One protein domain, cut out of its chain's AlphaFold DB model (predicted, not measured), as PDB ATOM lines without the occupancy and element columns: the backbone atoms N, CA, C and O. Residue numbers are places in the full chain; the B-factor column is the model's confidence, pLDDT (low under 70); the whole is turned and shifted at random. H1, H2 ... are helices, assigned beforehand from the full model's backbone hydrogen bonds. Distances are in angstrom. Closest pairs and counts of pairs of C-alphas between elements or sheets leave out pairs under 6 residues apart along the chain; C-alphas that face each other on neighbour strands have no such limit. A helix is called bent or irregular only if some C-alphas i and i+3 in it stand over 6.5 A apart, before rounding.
ATOM      1  N   SER A   2     159.355 173.215 150.401       50.91
ATOM      2  CA  SER A   2     158.552 172.360 151.281       50.91
ATOM      3  C   SER A   2     157.064 172.688 151.113       50.91
ATOM      4  O   SER A   2     156.705 173.864 151.038       50.91
ATOM      5  N   ASN A   3     156.217 171.659 151.029       76.69
ATOM      6  CA  ASN A   3     154.765 171.821 151.042       76.69
ATOM      7  C   ASN A   3     154.363 172.309 152.439       76.69
ATOM      8  O   ASN A   3     154.320 171.527 153.386       76.69
ATOM      9  N   ILE A   4     154.163 173.621 152.588       81.00
ATOM     10  CA  ILE A   4     153.617 174.207 153.816       81.00
ATOM     11  C   ILE A   4     152.147 173.789 153.885       81.00
ATOM     12  O   ILE A   4     151.394 174.054 152.950       81.00
ATOM     13  N   THR A   5     151.747 173.123 154.967       86.25
ATOM     14  CA  THR A   5     150.346 172.748 155.187       86.25
ATOM     15  C   THR A   5     149.484 173.995 155.402       86.25
ATOM     16  O   THR A   5     149.977 175.040 155.834       86.25
ATOM     17  N   ARG A   6     148.175 173.892 155.142       82.56
ATOM     18  CA  ARG A   6     147.206 174.977 155.394       82.56
ATOM     19  C   ARG A   6     147.288 175.485 156.842       82.56
ATOM     20  O   ARG A   6     147.399 176.685 157.073       82.56
ATOM     21  N   SER A   7     147.323 174.564 157.805       82.25
ATOM     22  CA  SER A   7     147.438 174.873 159.235       82.25
ATOM     23  C   SER A   7     148.721 175.640 159.577       82.25
ATOM     24  O   SER A   7     148.671 176.635 160.301       82.25
ATOM     25  N   GLU A   8     149.863 175.244 159.012       88.38
ATOM     26  CA  GLU A   8     151.142 175.933 159.220       88.38
ATOM     27  C   GLU A   8     151.155 177.321 158.567       88.38
ATOM     28  O   GLU A   8     151.654 178.283 159.157       88.38
ATOM     29  N   LEU A   9     150.568 177.457 157.372       88.44
ATOM     30  CA  LEU A   9     150.432 178.745 156.694       88.44
ATOM     31  C   LEU A   9     149.666 179.743 157.570       88.44
ATOM     32  O   LEU A   9     150.118 180.873 157.771       88.44
ATOM     33  N   TRP A  10     148.526 179.325 158.117       87.81
ATOM     34  CA  TRP A  10     147.682 180.206 158.924       87.81
ATOM     35  C   TRP A  10     148.312 180.486 160.287       87.81
ATOM     36  O   TRP A  10     148.316 181.635 160.726       87.81
ATOM     37  N   ARG A  11     148.947 179.491 160.919       89.62
ATOM     38  CA  ARG A  11     149.710 179.691 162.160       89.62
ATOM     39  C   ARG A  11     150.771 180.778 162.003       89.62
ATOM     40  O   ARG A  11     150.861 181.672 162.844       89.62
ATOM     41  N   ARG A  12     151.546 180.736 160.917       92.62
ATOM     42  CA  ARG A  12     152.541 181.777 160.609       92.62
ATOM     43  C   ARG A  12     151.898 183.143 160.433       92.62
ATOM     44  O   ARG A  12     152.422 184.128 160.944       92.62
ATOM     45  N   ALA A  13     150.762 183.201 159.744       90.94
ATOM     46  CA  ALA A  13     150.023 184.440 159.546       90.94
ATOM     47  C   ALA A  13     149.536 185.040 160.867       90.94
ATOM     48  O   ALA A  13     149.633 186.254 161.034       90.94
ATOM     49  N   TYR A  14     149.084 184.218 161.816       91.56
ATOM     50  CA  TYR A  14     148.692 184.681 163.147       91.56
ATOM     51  C   TYR A  14     149.864 185.226 163.954       91.56
ATOM     52  O   TYR A  14     149.764 186.335 164.472       91.56
ATOM     53  N   ILE A  15     150.979 184.491 164.016       92.38
ATOM     54  CA  ILE A  15     152.186 184.930 164.739       92.38
ATOM     55  C   ILE A  15     152.659 186.281 164.190       92.38
ATOM     56  O   ILE A  15     152.786 187.252 164.933       92.38
ATOM     57  N   LEU A  16     152.818 186.368 162.869       93.44
ATOM     58  CA  LEU A  16     153.300 187.574 162.204       93.44
ATOM     59  C   LEU A  16     152.334 188.754 162.351       93.44
ATOM     60  O   LEU A  16     152.757 189.898 162.489       93.44
ATOM     61  N   SER A  17     151.028 188.490 162.338       90.94
ATOM     62  CA  SER A  17     150.027 189.541 162.526       90.94
ATOM     63  C   SER A  17     149.992 190.057 163.958       90.94
ATOM     64  O   SER A  17     149.788 191.255 164.142       90.94
ATOM     65  N   GLY A  18     150.239 189.202 164.955       90.56
ATOM     66  CA  GLY A  18     150.432 189.624 166.343       90.56
ATOM     67  C   GLY A  18     151.605 190.594 166.469       90.56
ATOM     68  O   GLY A  18     151.438 191.696 166.993       90.56
ATOM     69  N   ASP A  19     152.753 190.247 165.884       93.94
ATOM     70  CA  ASP A  19     153.940 191.109 165.877       93.94
ATOM     71  C   ASP A  19     153.675 192.451 165.182       93.94
ATOM     72  O   ASP A  19     154.014 193.509 165.717       93.94
ATOM     73  N   LEU A  20     153.018 192.447 164.018       93.06
ATOM     74  CA  LEU A  20     152.665 193.679 163.303       93.06
ATOM     75  C   LEU A  20     151.682 194.552 164.090       93.06
ATOM     76  O   LEU A  20     151.835 195.778 164.101       93.06
ATOM     77  N   GLN A  21     150.727 193.950 164.803       91.94
ATOM     78  CA  GLN A  21     149.791 194.690 165.650       91.94
ATOM     79  C   GLN A  21     150.506 195.430 166.782       91.94
ATOM     80  O   GLN A  21     150.153 196.578 167.053       91.94
ATOM     81  N   THR A  22     151.561 194.856 167.378       94.25
ATOM     82  CA  THR A  22     152.381 195.579 168.377       94.25
ATOM     83  C   THR A  22     153.055 196.830 167.802       94.25
ATOM     84  O   THR A  22     153.363 197.766 168.538       94.25
ATOM     85  N   ARG A  23     153.232 196.879 166.474       95.62
ATOM     86  CA  ARG A  23     153.783 198.014 165.715       95.62
ATOM     87  C   ARG A  23     152.695 198.920 165.118       95.62
ATOM     88  O   ARG A  23     153.013 199.816 164.341       95.62
ATOM     89  N   GLY A  24     151.420 198.685 165.440       95.06
ATOM     90  CA  GLY A  24     150.287 199.446 164.910       95.06
ATOM     91  C   GLY A  24     150.002 199.202 163.423       95.06
ATOM     92  O   GLY A  24     149.439 200.075 162.765       95.06
ATOM     93  N   GLN A  25     150.404 198.051 162.877       95.62
ATOM     94  CA  GLN A  25     150.193 197.677 161.475       95.62
ATOM     95  C   GLN A  25     149.396 196.374 161.367       95.62
ATOM     96  O   GLN A  25     149.490 195.493 162.218       95.62
ATOM     97  N   THR A  26     148.623 196.217 160.295       94.69
ATOM     98  CA  THR A  26     148.029 194.924 159.922       94.69
ATOM     99  C   THR A  26     148.866 194.222 158.856       94.69
ATOM    100  O   THR A  26     149.637 194.859 158.132       94.69
ATOM    101  N   LEU A  27     148.691 192.904 158.713       93.50
ATOM    102  CA  LEU A  27     149.368 192.139 157.666       93.50
ATOM    103  C   LEU A  27     149.063 192.675 156.249       93.50
ATOM    104  O   LEU A  27     150.021 192.908 155.511       93.50
ATOM    105  N   PRO A  28     147.804 192.987 155.871       95.44
ATOM    106  CA  PRO A  28     147.517 193.634 154.588       95.44
ATOM    107  C   PRO A  28     148.164 195.014 154.424       95.44
ATOM    108  O   PRO A  28     148.705 195.305 153.359       95.44
ATOM    109  N   GLN A  29     148.167 195.855 155.467       95.75
ATOM    110  CA  GLN A  29     148.812 197.176 155.415       95.75
ATOM    111  C   GLN A  29     150.319 197.052 155.172       95.75
ATOM    112  O   GLN A  29     150.866 197.740 154.307       95.75
ATOM    113  N   ARG A  30     150.994 196.149 155.897       96.19
ATOM    114  CA  ARG A  30     152.429 195.910 155.711       96.19
ATOM    115  C   ARG A  30     152.716 195.295 154.346       96.19
ATOM    116  O   ARG A  30     153.642 195.743 153.679       96.19
ATOM    117  N   ALA A  31     151.908 194.343 153.887       95.75
ATOM    118  CA  ALA A  31     152.052 193.760 152.556       95.75
ATOM    119  C   ALA A  31     151.902 194.813 151.443       95.75
ATOM    120  O   ALA A  31     152.718 194.830 150.522       95.75
ATOM    121  N   ALA A  32     150.926 195.722 151.543       95.81
ATOM    122  CA  ALA A  32     150.745 196.820 150.592       95.81
ATOM    123  C   ALA A  32     151.948 197.779 150.581       95.81
ATOM    124  O   ALA A  32     152.445 198.138 149.512       95.81
ATOM    125  N   TYR A  33     152.473 198.132 151.760       96.44
ATOM    126  CA  TYR A  33     153.699 198.929 151.885       96.44
ATOM    127  C   TYR A  33     154.894 198.244 151.205       96.44
ATOM    128  O   TYR A  33     155.588 198.857 150.393       96.44
ATOM    129  N   VAL A  34     155.107 196.956 151.485       95.75
ATOM    130  CA  VAL A  34     156.198 196.165 150.900       95.75
ATOM    131  C   VAL A  34     156.055 196.063 149.377       95.75
ATOM    132  O   VAL A  34     157.041 196.212 148.656       95.75
ATOM    133  N   GLN A  35     154.841 195.877 148.852       95.88
ATOM    134  CA  GLN A  35     154.586 195.864 147.403       95.88
ATOM    135  C   GLN A  35     154.922 197.201 146.732       95.88
ATOM    136  O   GLN A  35     155.535 197.214 145.658       95.88
ATOM    137  N   ALA A  36     154.561 198.323 147.361       96.06
ATOM    138  CA  ALA A  36     154.901 199.655 146.867       96.06
ATOM    139  C   ALA A  36     156.421 199.899 146.882       96.06
ATOM    140  O   ALA A  36     156.970 200.452 145.925       96.06
ATOM    141  N   ALA A  37     157.112 199.423 147.923       95.06
ATOM    142  CA  ALA A  37     158.566 199.498 148.034       95.06
ATOM    143  C   ALA A  37     159.269 198.717 146.907       95.06
ATOM    144  O   ALA A  37     160.125 199.278 146.222       95.06
ATOM    145  N   VAL A  38     158.847 197.473 146.635       95.31
ATOM    146  CA  VAL A  38     159.368 196.667 145.508       95.31
ATOM    147  C   VAL A  38     159.152 197.376 144.174       95.31
ATOM    148  O   VAL A  38     160.070 197.453 143.360       95.31
ATOM    149  N   SER A  39     157.956 197.931 143.959       95.31
ATOM    150  CA  SER A  39     157.617 198.653 142.723       95.31
ATOM    151  C   SER A  39     158.470 199.911 142.523       95.31
ATOM    152  O   SER A  39     158.671 200.350 141.395       95.31
ATOM    153  N   SER A  40     159.008 200.461 143.613       96.75
ATOM    154  CA  SER A  40     159.895 201.627 143.623       96.75
ATOM    155  C   SER A  40     161.387 201.258 143.570       96.75
ATOM    156  O   SER A  40     162.237 202.130 143.728       96.75
ATOM    157  N   GLY A  41     161.728 199.977 143.379       96.06
ATOM    158  CA  GLY A  41     163.115 199.500 143.325       96.06
ATOM    159  C   GLY A  41     163.816 199.417 144.685       96.06
ATOM    160  O   GLY A  41     165.041 199.306 144.736       96.06
ATOM    161  N   ILE A  42     163.072 199.471 145.793       95.81
ATOM    162  CA  ILE A  42     163.634 199.358 147.142       95.81
ATOM    163  C   ILE A  42     163.902 197.881 147.453       95.81
ATOM    164  O   ILE A  42     163.012 197.037 147.330       95.81
ATOM    165  N   SER A  43     165.128 197.569 147.884       94.44
ATOM    166  CA  SER A  43     165.488 196.219 148.331       94.44
ATOM    167  C   SER A  43     164.736 195.858 149.609       94.44
ATOM    168  O   SER A  43     164.760 196.609 150.583       94.44
ATOM    169  N   LEU A  44     164.114 194.679 149.622       94.25
ATOM    170  CA  LEU A  44     163.449 194.150 150.808       94.25
ATOM    171  C   LEU A  44     164.459 193.530 151.772       94.25
ATOM    172  O   LEU A  44     165.446 192.926 151.346       94.25
ATOM    173  N   ASN A  45     164.183 193.639 153.070       95.50
ATOM    174  CA  ASN A  45     164.814 192.763 154.051       95.50
ATOM    175  C   ASN A  45     164.136 191.375 154.025       95.50
ATOM    176  O   ASN A  45     163.140 191.154 153.330       95.50
ATOM    177  N   GLN A  46     164.691 190.423 154.777       94.75
ATOM    178  CA  GLN A  46     164.161 189.061 154.819       94.75
ATOM    179  C   GLN A  46     162.720 189.000 155.363       94.75
ATOM    180  O   GLN A  46     161.890 188.305 154.784       94.75
ATOM    181  N   GLU A  47     162.410 189.757 156.419       94.06
ATOM    182  CA  GLU A  47     161.075 189.806 157.040       94.06
ATOM    183  C   GLU A  47     160.009 190.292 156.042       94.06
ATOM    184  O   GLU A  47     158.960 189.672 155.892       94.06
ATOM    185  N   ASP A  48     160.300 191.346 155.278       95.12
ATOM    186  CA  ASP A  48     159.404 191.898 154.261       95.12
ATOM    187  C   ASP A  48     159.190 190.929 153.092       95.12
ATOM    188  O   ASP A  48     158.071 190.790 152.586       95.12
ATOM    189  N   ALA A  49     160.240 190.214 152.679       93.69
ATOM    190  CA  ALA A  49     160.121 189.166 151.672       93.69
ATOM    191  C   ALA A  49     159.232 188.006 152.163       93.69
ATOM    192  O   ALA A  49     158.402 187.496 151.403       93.69
ATOM    193  N   GLU A  50     159.368 187.611 153.431       92.44
ATOM    194  CA  GLU A  50     158.542 186.578 154.062       92.44
ATOM    195  C   GLU A  50     157.081 187.021 154.215       92.44
ATOM    196  O   GLU A  50     156.185 186.262 153.838       92.44
ATOM    197  N   ILE A  51     156.827 188.261 154.652       93.69
ATOM    198  CA  ILE A  51     155.487 188.869 154.725       93.69
ATOM    199  C   ILE A  51     154.814 188.844 153.357       93.69
ATOM    200  O   ILE A  51     153.674 188.389 153.224       93.69
ATOM    201  N   LEU A  52     155.514 189.305 152.319       93.69
ATOM    202  CA  LEU A  52     154.949 189.376 150.977       93.69
ATOM    203  C   LEU A  52     154.660 187.982 150.414       93.69
ATOM    204  O   LEU A  52     153.624 187.775 149.774       93.69
ATOM    205  N   LYS A  53     155.551 187.018 150.661       93.44
ATOM    206  CA  LYS A  53     155.346 185.619 150.276       93.44
ATOM    207  C   LYS A  53     154.132 185.026 150.985       93.44
ATOM    208  O   LYS A  53     153.298 184.408 150.324       93.44
ATOM    209  N   LEU A  54     154.018 185.232 152.294       92.25
ATOM    210  CA  LEU A  54     152.912 184.733 153.105       92.25
ATOM    211  C   LEU A  54     151.578 185.323 152.643       92.25
ATOM    212  O   LEU A  54     150.655 184.573 152.339       92.25
ATOM    213  N   TYR A  55     151.514 186.647 152.484       93.25
ATOM    214  CA  TYR A  55     150.324 187.357 152.011       93.25
ATOM    215  C   TYR A  55     149.853 186.854 150.641       93.25
ATOM    216  O   TYR A  55     148.680 186.528 150.466       93.25
ATOM    217  N   ARG A  56     150.773 186.726 149.672       93.44
ATOM    218  CA  ARG A  56     150.457 186.181 148.340       93.44
ATOM    219  C   ARG A  56     149.942 184.749 148.420       93.44
ATOM    220  O   ARG A  56     148.961 184.433 147.758       93.44
ATOM    221  N   THR A  57     150.575 183.915 149.245       90.56
ATOM    222  CA  THR A  57     150.178 182.512 149.412       90.56
ATOM    223  C   THR A  57     148.753 182.417 149.960       90.56
ATOM    224  O   THR A  57     147.938 181.703 149.383       90.56
ATOM    225  N   ILE A  58     148.418 183.208 150.987       89.38
ATOM    226  CA  ILE A  58     147.065 183.281 151.561       89.38
ATOM    227  C   ILE A  58     146.044 183.735 150.512       89.38
ATOM    228  O   ILE A  58     145.021 183.087 150.335       89.38
ATOM    229  N   LYS A  59     146.335 184.808 149.766       90.88
ATOM    230  CA  LYS A  59     145.428 185.314 148.720       90.88
ATOM    231  C   LYS A  59     145.211 184.320 147.576       90.88
ATOM    232  O   LYS A  59     144.155 184.345 146.956       90.88
ATOM    233  N   SER A  60     146.190 183.460 147.293       87.88
ATOM    234  CA  SER A  60     146.076 182.425 146.259       87.88
ATOM    235  C   SER A  60     145.461 181.109 146.749       87.88
ATOM    236  O   SER A  60     145.046 180.308 145.913       87.88
ATOM    237  N   ALA A  61     145.381 180.870 148.064       83.44
ATOM    238  CA  ALA A  61     144.938 179.593 148.630       83.44
ATOM    239  C   ALA A  61     143.565 179.106 148.106       83.44
ATOM    240  O   ALA A  61     143.488 177.936 147.719       83.44
ATOM    241  N   PRO A  62     142.534 179.967 147.944       83.62
ATOM    242  CA  PRO A  62     141.240 179.542 147.397       83.62
ATOM    243  C   PRO A  62     141.319 178.957 145.975       83.62
ATOM    244  O   PRO A  62     140.509 178.129 145.581       83.62
ATOM    245  N   THR A  63     142.312 179.353 145.175       76.31
ATOM    246  CA  THR A  63     142.395 178.917 143.768       76.31
ATOM    247  C   THR A  63     142.961 177.508 143.593       76.31
ATOM    248  O   THR A  63     142.636 176.839 142.615       76.31
ATOM    249  N   GLY A  64     143.780 177.019 144.532       74.50
ATOM    250  CA  GLY A  64     144.433 175.711 144.400       74.50
ATOM    251  C   GLY A  64     143.455 174.539 144.496       74.50
ATOM    252  O   GLY A  64     143.556 173.579 143.733       74.50
ATOM    253  N   PHE A  65     142.482 174.647 145.402       75.88
ATOM    254  CA  PHE A  65     141.511 173.594 145.696       75.88
ATOM    255  C   PHE A  65     140.270 173.626 144.793       75.88
ATOM    256  O   PHE A  65     139.628 172.592 144.614       75.88
ATOM    257  N   ALA A  66     139.971 174.766 144.160       82.12
ATOM    258  CA  ALA A  66     138.889 174.878 143.177       82.12
ATOM    259  C   ALA A  66     139.044 173.857 142.034       82.12
ATOM    260  O   ALA A  66     138.071 173.221 141.638       82.12
ATOM    261  N   ASN A  67     140.288 173.589 141.614       85.62
ATOM    262  CA  ASN A  67     140.598 172.585 140.595       85.62
ATOM    263  C   ASN A  67     140.102 171.178 140.968       85.62
ATOM    264  O   ASN A  67     139.685 170.433 140.089       85.62
ATOM    265  N   VAL A  68     140.133 170.797 142.251       85.75
ATOM    266  CA  VAL A  68     139.655 169.475 142.697       85.75
ATOM    267  C   VAL A  68     138.141 169.377 142.529       85.75
ATOM    268  O   VAL A  68     137.642 168.391 141.992       85.75
ATOM    269  N   ILE A  69     137.407 170.421 142.922       89.00
ATOM    270  CA  ILE A  69     135.951 170.480 142.743       89.00
ATOM    271  C   ILE A  69     135.587 170.471 141.259       89.00
ATOM    272  O   ILE A  69     134.651 169.773 140.870       89.00
ATOM    273  N   ASP A  70     136.318 171.212 140.432       90.50
ATOM    274  CA  ASP A  70     136.074 171.266 138.992       90.50
ATOM    275  C   ASP A  70     136.342 169.914 138.324       90.50
ATOM    276  O   ASP A  70     135.552 169.484 137.486       90.50
ATOM    277  N   LEU A  71     137.389 169.193 138.745       90.00
ATOM    278  CA  LEU A  71     137.660 167.828 138.285       90.00
ATOM    279  C   LEU A  71     136.535 166.858 138.667       90.00
ATOM    280  O   LEU A  71     136.113 166.063 137.827       90.00
ATOM    281  N   LEU A  72     136.009 166.945 139.895       89.81
ATOM    282  CA  LEU A  72     134.873 166.123 140.329       89.81
ATOM    283  C   LEU A  72     133.601 166.459 139.533       89.81
ATOM    284  O   LEU A  72     132.919 165.558 139.043       89.81
ATOM    285  N   LYS A  73     133.310 167.749 139.331       90.69
ATOM    286  CA  LYS A  73     132.150 168.224 138.552       90.69
ATOM    287  C   LYS A  73     132.245 167.905 137.061       90.69
ATOM    288  O   LYS A  73     131.217 167.743 136.415       90.69
ATOM    289  N   ALA A  74     133.454 167.830 136.511       94.12
ATOM    290  CA  ALA A  74     133.682 167.452 135.119       94.12
ATOM    291  C   ALA A  74     133.444 165.955 134.867       94.12
ATOM    292  O   ALA A  74     133.367 165.531 133.710       94.12
ATOM    293  N   SER A  75     133.326 165.139 135.921       92.00
ATOM    294  CA  SER A  75     132.948 163.743 135.763       92.00
ATOM    295  C   SER A  75     131.479 163.655 135.320       92.00
ATOM    296  O   SER A  75     130.564 164.081 136.014       92.00
ATOM    297  N   ASN A  76     131.225 163.087 134.138       93.00
ATOM    298  CA  ASN A  76     129.861 162.847 133.635       93.00
ATOM    299  C   ASN A  76     129.178 161.645 134.321       93.00
ATOM    300  O   ASN A  76     128.261 161.046 133.758       93.00
ATOM    301  N   ARG A  77     129.649 161.242 135.507       95.88
ATOM    302  CA  ARG A  77     129.113 160.114 136.274       95.88
ATOM    303  C   ARG A  77     128.631 160.585 137.645       95.88
ATOM    304  O   ARG A  77     129.144 161.580 138.149       95.88
ATOM    305  N   PRO A  78     127.692 159.860 138.275       96.25
ATOM    306  CA  PRO A  78     127.404 160.062 139.687       96.25
ATOM    307  C   PRO A  78     128.691 159.943 140.513       96.25
ATOM    308  O   PRO A  78     129.508 159.043 140.275       96.25
ATOM    309  N   LEU A  79     128.867 160.869 141.452       94.69
ATOM    310  CA  LEU A  79     129.951 160.816 142.427       94.69
ATOM    311  C   LEU A  79     129.706 159.655 143.393       94.69
ATOM    312  O   LEU A  79     128.560 159.369 143.745       94.69
ATOM    313  N   THR A  80     130.777 158.984 143.811       93.69
ATOM    314  CA  THR A  80     130.704 158.019 144.915       93.69
ATOM    315  C   THR A  80     130.496 158.748 146.245       93.69
ATOM    316  O   THR A  80     130.749 159.949 146.346       93.69
ATOM    317  N   GLU A  81     130.074 158.035 147.291       92.75
ATOM    318  CA  GLU A  81     129.936 158.607 148.643       92.75
ATOM    319  C   GLU A  81     131.248 159.236 149.126       92.75
ATOM    320  O   GLU A  81     131.268 160.381 149.574       92.75
ATOM    321  N   ARG A  82     132.372 158.552 148.889       92.19
ATOM    322  CA  ARG A  82     133.710 159.100 149.122       92.19
ATOM    323  C   ARG A  82     133.953 160.414 148.383       92.19
ATOM    324  O   ARG A  82     134.462 161.365 148.965       92.19
ATOM    325  N   GLU A  83     133.622 160.488 147.098       93.00
ATOM    326  CA  GLU A  83     133.820 161.715 146.320       93.00
ATOM    327  C   GLU A  83     132.945 162.868 146.814       93.00
ATOM    328  O   GLU A  83     133.385 164.016 146.775       93.00
ATOM    329  N   LEU A  84     131.745 162.573 147.318       94.94
ATOM    330  CA  LEU A  84     130.883 163.559 147.968       94.94
ATOM    331  C   LEU A  84     131.495 164.066 149.280       94.94
ATOM    332  O   LEU A  84     131.485 165.276 149.512       94.94
ATOM    333  N   ARG A  85     132.084 163.189 150.106       94.56
ATOM    334  CA  ARG A  85     132.792 163.602 151.333       94.56
ATOM    335  C   ARG A  85     134.009 164.465 151.030       94.56
ATOM    336  O   ARG A  85     134.122 165.565 151.570       94.56
ATOM    337  N   VAL A  86     134.851 164.040 150.087       91.50
ATOM    338  CA  VAL A  86     136.004 164.831 149.625       91.50
ATOM    339  C   VAL A  86     135.542 166.182 149.075       91.50
ATOM    340  O   VAL A  86     136.107 167.219 149.420       91.50
ATOM    341  N   GLN A  87     134.484 166.212 148.258       94.31
ATOM    342  CA  GLN A  87     133.915 167.461 147.755       94.31
ATOM    343  C   GLN A  87     133.454 168.375 148.899       94.31
ATOM    344  O   GLN A  87     133.730 169.577 148.853       94.31
ATOM    345  N   ALA A  88     132.782 167.833 149.916       95.44
ATOM    346  CA  ALA A  88     132.336 168.588 151.083       95.44
ATOM    347  C   ALA A  88     133.523 169.149 151.884       95.44
ATOM    348  O   ALA A  88     133.575 170.360 152.110       95.44
ATOM    349  N   ALA A  89     134.519 168.322 152.219       93.50
ATOM    350  CA  ALA A  89     135.724 168.740 152.942       93.50
ATOM    351  C   ALA A  89     136.490 169.846 152.201       93.50
ATOM    352  O   ALA A  89     136.827 170.885 152.780       93.50
ATOM    353  N   VAL A  90     136.680 169.682 150.889       91.94
ATOM    354  CA  VAL A  90     137.324 170.692 150.040       91.94
ATOM    355  C   VAL A  90     136.499 171.981 149.993       91.94
ATOM    356  O   VAL A  90     137.065 173.072 150.089       91.94
ATOM    357  N   THR A  91     135.171 171.881 149.900       95.06
ATOM    358  CA  THR A  91     134.267 173.044 149.901       95.06
ATOM    359  C   THR A  91     134.336 173.809 151.222       95.06
ATOM    360  O   THR A  91     134.408 175.040 151.213       95.06
ATOM    361  N   PHE A  92     134.371 173.111 152.361       96.00
ATOM    362  CA  PHE A  92     134.569 173.744 153.662       96.00
ATOM    363  C   PHE A  92     135.924 174.445 153.737       96.00
ATOM    364  O   PHE A  92     135.979 175.622 154.090       96.00
ATOM    365  N   GLY A  93     137.003 173.768 153.332       93.12
ATOM    366  CA  GLY A  93     138.346 174.349 153.293       93.12
ATOM    367  C   GLY A  93     138.410 175.632 152.459       93.12
ATOM    368  O   GLY A  93     138.941 176.635 152.931       93.12
ATOM    369  N   LEU A  94     137.800 175.628 151.269       92.81
ATOM    370  CA  LEU A  94     137.706 176.796 150.390       92.81
ATOM    371  C   LEU A  94     136.961 177.963 151.035       92.81
ATOM    372  O   LEU A  94     137.459 179.085 151.012       92.81
ATOM    373  N   ARG A  95     135.804 177.708 151.656       95.62
ATOM    374  CA  ARG A  95     135.041 178.753 152.354       95.62
ATOM    375  C   ARG A  95     135.849 179.367 153.493       95.62
ATOM    376  O   ARG A  95     135.832 180.585 153.662       95.62
ATOM    377  N   VAL A  96     136.592 178.560 154.254       94.69
ATOM    378  CA  VAL A  96     137.478 179.105 155.291       94.69
ATOM    379  C   VAL A  96     138.622 179.912 154.673       94.69
ATOM    380  O   VAL A  96     138.886 181.019 155.141       94.69
ATOM    381  N   ASP A  97     139.267 179.406 153.617       92.12
ATOM    382  CA  ASP A  97     140.334 180.111 152.895       92.12
ATOM    383  C   ASP A  97     139.840 181.480 152.372       92.12
ATOM    384  O   ASP A  97     140.535 182.488 152.513       92.12
ATOM    385  N   GLU A  98     138.619 181.554 151.835       93.75
ATOM    386  CA  GLU A  98     137.984 182.795 151.369       93.75
ATOM    387  C   GLU A  98     137.737 183.796 152.504       93.75
ATOM    388  O   GLU A  98     138.058 184.981 152.364       93.75
ATOM    389  N   ILE A  99     137.204 183.341 153.645       95.25
ATOM    390  CA  ILE A  99     136.995 184.196 154.824       95.25
ATOM    391  C   ILE A  99     138.341 184.703 155.346       95.25
ATOM    392  O   ILE A  99     138.499 185.898 155.607       95.25
ATOM    393  N   PHE A 100     139.322 183.811 155.471       92.81
ATOM    394  CA  PHE A 100     140.650 184.122 155.987       92.81
ATOM    395  C   PHE A 100     141.424 185.090 155.082       92.81
ATOM    396  O   PHE A 100     142.173 185.942 155.566       92.81
ATOM    397  N   ALA A 101     141.214 185.006 153.766       92.12
ATOM    398  CA  ALA A 101     141.832 185.891 152.787       92.12
ATOM    399  C   ALA A 101     141.297 187.333 152.825       92.12
ATOM    400  O   ALA A 101     141.883 188.206 152.174       92.12
ATOM    401  N   ARG A 102     140.220 187.631 153.565       94.44
ATOM    402  CA  ARG A 102     139.700 188.998 153.702       94.44
ATOM    403  C   ARG A 102     140.653 189.884 154.503       94.44
ATOM    404  O   ARG A 102     141.130 189.500 155.567       94.44
ATOM    405  N   ASP A 103     140.899 191.104 154.023       92.69
ATOM    406  CA  ASP A 103     141.883 192.008 154.639       92.69
ATOM    407  C   ASP A 103     141.493 192.449 156.064       92.69
ATOM    408  O   ASP A 103     142.361 192.739 156.888       92.69
ATOM    409  N   ASP A 104     140.200 192.479 156.391       93.69
ATOM    410  CA  ASP A 104     139.713 192.822 157.730       93.69
ATOM    411  C   ASP A 104     139.893 191.689 158.758       93.69
ATOM    412  O   ASP A 104     139.973 191.976 159.959       93.69
ATOM    413  N   ILE A 105     140.021 190.442 158.289       93.50
ATOM    414  CA  ILE A 105     140.115 189.215 159.099       93.50
ATOM    415  C   ILE A 105     141.546 188.680 159.172       93.50
ATOM    416  O   ILE A 105     141.941 188.134 160.202       93.50
ATOM    417  N   MET A 106     142.330 188.835 158.105       90.12
ATOM    418  CA  MET A 106     143.640 188.207 157.956       90.12
ATOM    419  C   MET A 106     144.532 188.421 159.187       90.12
ATOM    420  O   MET A 106     144.854 189.553 159.560       90.12
ATOM    421  N   GLY A 107     144.928 187.310 159.816       87.31
ATOM    422  CA  GLY A 107     145.779 187.327 161.004       87.31
ATOM    423  C   GLY A 107     145.076 187.595 162.337       87.31
ATOM    424  O   GLY A 107     145.756 187.750 163.350       87.31
ATOM    425  N   LYS A 108     143.741 187.645 162.369       91.56
ATOM    426  CA  LYS A 108     142.939 187.840 163.585       91.56
ATOM    427  C   LYS A 108     142.079 186.602 163.858       91.56
ATOM    428  O   LYS A 108     140.991 186.471 163.301       91.56
TER     429      LYS A 108
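What this domain is: This is residues 2 to 108 of the 313 residues of the protein "RING-type domain-containing protein" of Lophiotrema nucula (UniProt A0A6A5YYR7). What shape is this? A long bent helix, H3, has H1 and H2 packed on its first arm, H3a, and H4 folded back along its second, H3b, as an extended hairpin. How large is it? The printed part has 107 residues with four named helices, H1 to H4 in order, all helix, loose with a radius of gyration of the C-alphas of 17.1 A, spanning 53 by 27 by 26 A.

How they stand to each other: Where does H3 bend? H3, residues 46 to 73, was assigned as one helix by its hydrogen bonds, but C-alphas 59 and 62 are 7.3 A apart; arms H3a, 46 to 59, and H3b, 62 to 73, stand at a shallow tilt of 29 degrees. What touches them? H2, residues 27 to 39, touches H3a at a steep tilt of 67 degrees, closest C-alphas Ala 31 and Leu 52, 5.5 A. H1, residues 6 to 22, touches H3a, closest C-alphas Ala 13 and Leu 54, 7.1 A. H4, residues 81 to 100, forms a hairpin with H3b, closest C-alphas Pro 62 and Leu 94, 5.4 A. Are the backbones paired? Every O i to N i+4 pair is within hydrogen-bond range in H1, H2, H3a and H4, and 4 of 8 in H3b.

Where its parts are: Where is H1? It runs 24.9 A from C-alpha 6 at (147.206, 174.977, 155.394). Where does H4 end? It runs 28.6 A to C-alpha 100 at (140.650, 184.122, 155.987).

The domain as a whole: Is there a cut? The printed part has no cut, and no link is long. Where is confidence low? Residue 2 is under 70.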